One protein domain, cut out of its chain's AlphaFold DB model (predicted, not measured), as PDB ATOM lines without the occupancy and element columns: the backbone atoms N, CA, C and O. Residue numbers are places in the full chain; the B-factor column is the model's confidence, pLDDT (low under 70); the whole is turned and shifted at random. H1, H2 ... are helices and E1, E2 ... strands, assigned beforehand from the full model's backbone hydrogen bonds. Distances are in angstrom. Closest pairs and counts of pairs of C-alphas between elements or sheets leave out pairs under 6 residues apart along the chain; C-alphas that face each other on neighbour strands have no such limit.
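AT A GLANCE: This is residues 5 to 57 of the 146 residues of an uncharacterized protein of Gloeothece citriformis (strain PCC 7424) (UniProt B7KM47). A three-stranded sheet, E1 to E3, has a small separate hairpin, E4 and E5, reaching away beyond one end, and helix H1 then folds back to graze the sheet. The turn of the small hairpin, residues 36 to 41, sticks out free. The printed part has 53 residues, in the order E1, E2, E3, E4, E5, H1, and its class is mixed, helices and strands. Both sheets are antiparallel, E1 - E2 - E3 and E4 - E5. The whole is only just loose, close to compact, with a radius of gyration of the C-alphas of 12.3 A and spans of 31 by 27 by 17 A.

IN THESE COORDINATES: Find C-alpha 5 at (123.480, 16.809, 35.696), where E1 begins and runs to residue 9. E2, residues 13 to 18, covers 16.4 A, and E3, residues 21 to 29, covers 19.8 A and bends by 71 degrees at residue 24. Look next for E4, residues 34 to 36, and E5, residues 41 to 43. H1, residues 47 to 55, covers 12.2 A and ends at C-alpha 55, (121.864, 3.498, 47.416).

HOW THE PARTS SIT: E1, E2 and E3 form a meander, each strand the antiparallel neighbour of the one before. Look for N 7 and O 15 at 2.8 A between E1 and E2, and N 16 and O 26 at 3.0 A between E2 and E3. In the hairpin E4 and E5, N 35 and O 42 are 2.8 A apart. E3 and E4 are apart. H1 is on the sheet E1 E2 E3 but only grazes it, with residues 49 to 53. In H1, every O i to N i+4 pair is within hydrogen-bond range.

THE WHOLE: The C-alphas of Tyr 20 and Gln 47, the two farthest apart, are 32.0 A from each other. The printed part has no cut, and its five links between named elements are tight. Confidence is under 70 at residues 22 and 57.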
ATOM      1  N   ASN A   5     122.501  16.979  34.637       84.19
ATOM      2  CA  ASN A   5     123.480  16.809  35.696       84.19
ATOM      3  C   ASN A   5     123.439  15.350  36.174       84.19
ATOM      4  O   ASN A   5     122.468  14.916  36.794       84.19
ATOM      5  N   LEU A   6     124.453  14.569  35.798       87.44
ATOM      6  CA  LEU A   6     124.504  13.135  36.076       87.44
ATOM      7  C   LEU A   6     124.809  12.890  37.558       87.44
ATOM      8  O   LEU A   6     125.844  13.325  38.052       87.44
ATOM      9  N   ILE A   7     123.936  12.144  38.232       86.19
ATOM     10  CA  ILE A   7     124.117  11.711  39.623       86.19
ATOM     11  C   ILE A   7     124.905  10.399  39.653       86.19
ATOM     12  O   ILE A   7     125.924  10.287  40.326       86.19
ATOM     13  N   ALA A   8     124.424   9.398  38.914       86.62
ATOM     14  CA  ALA A   8     125.014   8.068  38.863       86.62
ATOM     15  C   ALA A   8     124.762   7.431  37.495       86.62
ATOM     16  O   ALA A   8     123.737   7.670  36.860       86.62
ATOM     17  N   SER A   9     125.685   6.593  37.033       89.31
ATOM     18  CA  SER A   9     125.477   5.792  35.827       89.31
ATOM     19  C   SER A   9     126.111   4.422  35.968       89.31
ATOM     20  O   SER A   9     127.174   4.265  36.564       89.31
ATOM     21  N   GLY A  10     125.452   3.434  35.378       85.44
ATOM     22  CA  GLY A  10     125.957   2.086  35.207       85.44
ATOM     23  C   GLY A  10     125.699   1.598  33.788       85.44
ATOM     24  O   GLY A  10     125.118   2.285  32.948       85.44
ATOM     25  N   LYS A  11     126.096   0.354  33.512       88.00
ATOM     26  CA  LYS A  11     125.837  -0.267  32.201       88.00
ATOM     27  C   LYS A  11     124.339  -0.346  31.879       88.00
ATOM     28  O   LYS A  11     123.971  -0.265  30.713       88.00
ATOM     29  N   GLN A  12     123.499  -0.482  32.906       88.38
ATOM     30  CA  GLN A  12     122.061  -0.732  32.778       88.38
ATOM     31  C   GLN A  12     121.178   0.431  33.247       88.38
ATOM     32  O   GLN A  12     119.965   0.359  33.076       88.38
ATOM     33  N   PHE A  13     121.744   1.504  33.812       91.31
ATOM     34  CA  PHE A  13     120.944   2.617  34.329       91.31
ATOM     35  C   PHE A  13     121.677   3.964  34.302       91.31
ATOM     36  O   PHE A  13     122.907   4.010  34.273       91.31
ATOM     37  N   GLU A  14     120.922   5.059  34.341       91.88
ATOM     38  CA  GLU A  14     121.416   6.418  34.594       91.88
ATOM     39  C   GLU A  14     120.441   7.149  35.521       91.88
ATOM     40  O   GLU A  14     119.230   7.077  35.320       91.88
ATOM     41  N   ILE A  15     120.967   7.866  36.510       90.12
ATOM     42  CA  ILE A  15     120.214   8.754  37.399       90.12
ATOM     43  C   ILE A  15     120.742  10.166  37.181       90.12
ATOM     44  O   ILE A  15     121.954  10.384  37.233       90.12
ATOM     45  N   TYR A  16     119.864  11.128  36.920       89.19
ATOM     46  CA  TYR A  16     120.265  12.517  36.692       89.19
ATOM     47  C   TYR A  16     119.179  13.512  37.108       89.19
ATOM     48  O   TYR A  16     118.005  13.157  37.202       89.19
ATOM     49  N   THR A  17     119.572  14.771  37.296       87.38
ATOM     50  CA  THR A  17     118.657  15.921  37.375       87.38
ATOM     51  C   THR A  17     118.802  16.802  36.139       87.38
ATOM     52  O   THR A  17     119.762  16.679  35.366       87.38
ATOM     53  N   GLN A  18     117.836  17.689  35.916       86.19
ATOM     54  CA  GLN A  18     117.937  18.712  34.877       86.19
ATOM     55  C   GLN A  18     118.146  20.084  35.501       86.19
ATOM     56  O   GLN A  18     117.543  20.406  36.516       86.19
ATOM     57  N   PHE A  19     118.965  20.917  34.858       74.00
ATOM     58  CA  PHE A  19     119.272  22.264  35.349       74.00
ATOM     59  C   PHE A  19     118.022  23.136  35.583       74.00
ATOM     60  O   PHE A  19     117.993  23.925  36.519       74.00
ATOM     61  N   TYR A  20     116.988  22.978  34.750       76.94
ATOM     62  CA  TYR A  20     115.736  23.739  34.848       76.94
ATOM     63  C   TYR A  20     114.657  23.065  35.710       76.94
ATOM     64  O   TYR A  20     113.618  23.673  35.940       76.94
ATOM     65  N   GLU A  21     114.893  21.832  36.168       77.25
ATOM     66  CA  GLU A  21     113.976  21.049  37.014       77.25
ATOM     67  C   GLU A  21     114.794  20.335  38.112       77.25
ATOM     68  O   GLU A  21     114.874  19.101  38.129       77.25
ATOM     69  N   PRO A  22     115.501  21.088  38.981       69.69
ATOM     70  CA  PRO A  22     116.402  20.519  39.986       69.69
ATOM     71  C   PRO A  22     115.683  19.647  41.025       69.69
ATOM     72  O   PRO A  22     116.309  18.791  41.645       69.69
ATOM     73  N   GLU A  23     114.377  19.839  41.199       73.94
ATOM     74  CA  GLU A  23     113.518  19.071  42.098       73.94
ATOM     75  C   GLU A  23     113.130  17.688  41.556       73.94
ATOM     76  O   GLU A  23     112.560  16.880  42.291       73.94
ATOM     77  N   LYS A  24     113.424  17.396  40.281       82.38
ATOM     78  CA  LYS A  24     113.078  16.118  39.652       82.38
ATOM     79  C   LYS A  24     114.299  15.243  39.438       82.38
ATOM     80  O   LYS A  24     115.324  15.665  38.900       82.38
ATOM     81  N   ILE A  25     114.137  13.973  39.794       86.38
ATOM     82  CA  ILE A  25     115.115  12.918  39.551       86.38
ATOM     83  C   ILE A  25     114.606  12.064  38.397       86.38
ATOM     84  O   ILE A  25     113.478  11.575  38.414       86.38
ATOM     85  N   TYR A  26     115.456  11.872  37.397       89.50
ATOM     86  CA  TYR A  26     115.171  11.021  36.254       89.50
ATOM     87  C   TYR A  26     115.960   9.728  36.387       89.50
ATOM     88  O   TYR A  26     117.180   9.762  36.553       89.50
ATOM     89  N   LEU A  27     115.261   8.602  36.261       91.56
ATOM     90  CA  LEU A  27     115.845   7.271  36.161       91.56
ATOM     91  C   LEU A  27     115.676   6.763  34.727       91.56
ATOM     92  O   LEU A  27     114.561   6.647  34.223       91.56
ATOM     93  N   VAL A  28     116.788   6.443  34.074       92.25
ATOM     94  CA  VAL A  28     116.816   5.756  32.781       92.25
ATOM     95  C   VAL A  28     117.266   4.330  33.018       92.25
ATOM     96  O   VAL A  28     118.292   4.108  33.655       92.25
ATOM     97  N   LEU A  29     116.532   3.374  32.460       93.06
ATOM     98  CA  LEU A  29     116.838   1.950  32.522       93.06
ATOM     99  C   LEU A  29     117.076   1.417  31.109       93.06
ATOM    100  O   LEU A  29     116.369   1.784  30.171       93.06
ATOM    101  N   LYS A  30     118.100   0.580  30.946       91.69
ATOM    102  CA  LYS A  30     118.551   0.072  29.646       91.69
ATOM    103  C   LYS A  30     118.416  -1.443  29.607       91.69
ATOM    104  O   LYS A  30     119.038  -2.132  30.409       91.69
ATOM    105  N   GLY A  31     117.653  -1.945  28.634       88.19
ATOM    106  CA  GLY A  31     117.463  -3.386  28.432       88.19
ATOM    107  C   GLY A  31     116.731  -4.066  29.590       88.19
ATOM    108  O   GLY A  31     117.110  -5.170  29.967       88.19
ATOM    109  N   VAL A  32     115.749  -3.380  30.178       89.12
ATOM    110  CA  VAL A  32     114.913  -3.897  31.265       89.12
ATOM    111  C   VAL A  32     113.521  -4.195  30.720       89.12
ATOM    112  O   VAL A  32     112.977  -3.392  29.958       89.12
ATOM    113  N   ASP A  33     112.959  -5.333  31.115       91.44
ATOM    114  CA  ASP A  33     111.596  -5.709  30.755       91.44
ATOM    115  C   ASP A  33     110.585  -4.808  31.471       91.44
ATOM    116  O   ASP A  33     110.709  -4.515  32.667       91.44
ATOM    117  N   PHE A  34     109.566  -4.369  30.736       93.94
ATOM    118  CA  PHE A  34     108.464  -3.599  31.292       93.94
ATOM    119  C   PHE A  34     107.126  -4.068  30.725       93.94
ATOM    120  O   PHE A  34     107.022  -4.474  29.567       93.94
ATOM    121  N   GLU A  35     106.094  -3.957  31.545       94.19
ATOM    122  CA  GLU A  35     104.705  -4.154  31.169       94.19
ATOM    123  C   GLU A  35     103.995  -2.805  31.249       94.19
ATOM    124  O   GLU A  35     104.097  -2.098  32.250       94.19
ATOM    125  N   ALA A  36     103.281  -2.426  30.194       94.88
ATOM    126  CA  ALA A  36     102.469  -1.217  30.183       94.88
ATOM    127  C   ALA A  36     100.992  -1.595  30.086       94.88
ATOM    128  O   ALA A  36     100.592  -2.385  29.231       94.88
ATOM    129  N   SER A  37     100.179  -0.997  30.945       93.62
ATOM    130  CA  SER A  37      98.723  -1.074  30.902       93.62
ATOM    131  C   SER A  37      98.136   0.332  30.721       93.62
ATOM    132  O   SER A  37      98.870   1.320  30.782       93.62
ATOM    133  N   PRO A  38      96.813   0.473  30.513       94.19
ATOM    134  CA  PRO A  38      96.193   1.790  30.391       94.19
ATOM    135  C   PRO A  38      96.411   2.720  31.595       94.19
ATOM    136  O   PRO A  38      96.307   3.933  31.431       94.19
ATOM    137  N   SER A  39      96.690   2.184  32.789       94.06
ATOM    138  CA  SER A  39      96.825   2.968  34.025       94.06
ATOM    139  C   SER A  39      98.199   2.887  34.689       94.06
ATOM    140  O   SER A  39      98.455   3.653  35.615       94.06
ATOM    141  N   ASN A  40      99.086   1.985  34.262       92.38
ATOM    142  CA  ASN A  40     100.379   1.801  34.915       92.38
ATOM    143  C   ASN A  40     101.479   1.329  33.961       92.38
ATOM    144  O   ASN A  40     101.229   0.807  32.875       92.38
ATOM    145  N   ILE A  41     102.714   1.508  34.422       94.38
ATOM    146  CA  ILE A  41     103.908   0.902  33.852       94.38
ATOM    147  C   ILE A  41     104.575   0.131  34.985       94.38
ATOM    148  O   ILE A  41     104.904   0.709  36.019       94.38
ATOM    149  N   THR A  42     104.767  -1.166  34.785       92.75
ATOM    150  CA  THR A  42     105.481  -2.051  35.704       92.75
ATOM    151  C   THR A  42     106.837  -2.368  35.103       92.75
ATOM    152  O   THR A  42     106.922  -2.764  33.945       92.75
ATOM    153  N   ILE A  43     107.907  -2.188  35.870       92.88
ATOM    154  CA  ILE A  43     109.275  -2.445  35.419       92.88
ATOM    155  C   ILE A  43     109.850  -3.572  36.269       92.88
ATOM    156  O   ILE A  43     109.868  -3.475  37.496       92.88
ATOM    157  N   CYS A  44     110.329  -4.635  35.624       90.50
ATOM    158  CA  CYS A  44     110.918  -5.772  36.319       90.50
ATOM    159  C   CYS A  44     112.395  -5.492  36.615       90.50
ATOM    160  O   CYS A  44     113.249  -5.607  35.738       90.50
ATOM    161  N   LEU A  45     112.707  -5.104  37.852       88.94
ATOM    162  CA  LEU A  45     114.084  -4.898  38.301       88.94
ATOM    163  C   LEU A  45     114.558  -6.105  39.107       88.94
ATOM    164  O   LEU A  45     113.850  -6.585  39.991       88.94
ATOM    165  N   ASN A  46     115.780  -6.570  38.837       89.38
ATOM    166  CA  ASN A  46     116.432  -7.506  39.745       89.38
ATOM    167  C   ASN A  46     116.810  -6.795  41.056       89.38
ATOM    168  O   ASN A  46     116.951  -5.567  41.120       89.38
ATOM    169  N   GLN A  47     116.950  -7.581  42.120       89.25
ATOM    170  CA  GLN A  47     117.157  -7.054  43.465       89.25
ATOM    171  C   GLN A  47     118.466  -6.261  43.573       89.25
ATOM    172  O   GLN A  47     118.523  -5.243  44.258       89.25
ATOM    173  N   GLU A  48     119.509  -6.683  42.857       88.88
ATOM    174  CA  GLU A  48     120.820  -6.040  42.873       88.88
ATOM    175  C   GLU A  48     120.785  -4.645  42.237       88.88
ATOM    176  O   GLU A  48     121.370  -3.707  42.782       88.88
ATOM    177  N   LEU A  49     120.087  -4.482  41.105       86.06
ATOM    178  CA  LEU A  49     119.926  -3.177  40.461       86.06
ATOM    179  C   LEU A  49     119.046  -2.254  41.304       86.06
ATOM    180  O   LEU A  49     119.350  -1.065  41.399       86.06
ATOM    181  N   TRP A  50     117.996  -2.786  41.939       89.50
ATOM    182  CA  TRP A  50     117.156  -2.013  42.853       89.50
ATOM    183  C   TRP A  50     117.956  -1.451  44.032       89.50
ATOM    184  O   TRP A  50     117.928  -0.243  44.269       89.50
ATOM    185  N   GLU A  51     118.717  -2.295  44.737       88.81
ATOM    186  CA  GLU A  51     119.532  -1.841  45.868       88.81
ATOM    187  C   GLU A  51     120.606  -0.839  45.434       88.81
ATOM    188  O   GLU A  51     120.845   0.151  46.128       88.81
ATOM    189  N   LEU A  52     121.205  -1.036  44.257       85.06
ATOM    190  CA  LEU A  52     122.167  -0.089  43.702       85.06
ATOM    191  C   LEU A  52     121.525   1.278  43.422       85.06
ATOM    192  O   LEU A  52     122.054   2.297  43.866       85.06
ATOM    193  N   ILE A  53     120.373   1.316  42.746       85.00
ATOM    194  CA  ILE A  53     119.637   2.561  42.473       85.00
ATOM    195  C   ILE A  53     119.246   3.246  43.788       85.00
ATOM    196  O   ILE A  53     119.471   4.445  43.950       85.00
ATOM    197  N   ARG A  54     118.723   2.483  44.756       84.81
ATOM    198  CA  ARG A  54     118.294   2.995  46.064       84.81
ATOM    199  C   ARG A  54     119.457   3.559  46.883       84.81
ATOM    200  O   ARG A  54     119.271   4.524  47.622       84.81
ATOM    201  N   SER A  55     120.659   2.999  46.738       83.31
ATOM    202  CA  SER A  55     121.864   3.498  47.416       83.31
ATOM    203  C   SER A  55     122.285   4.900  46.960       83.31
ATOM    204  O   SER A  55     122.982   5.601  47.690       83.31
ATOM    205  N   HIS A  56     121.828   5.341  45.785       77.56
ATOM    206  CA  HIS A  56     122.088   6.672  45.238       77.56
ATOM    207  C   HIS A  56     121.000   7.689  45.594       77.56
ATOM    208  O   HIS A  56     120.776   8.637  44.844       77.56
ATOM    209  N   SER A  57     120.333   7.505  46.738       66.94
ATOM    210  CA  SER A  57     119.435   8.501  47.324       66.94
ATOM    211  C   SER A  57     120.112   9.874  47.347       66.94
ATOM    212  O   SER A  57     120.992  10.130  48.167       66.94
TER     213      SER A  57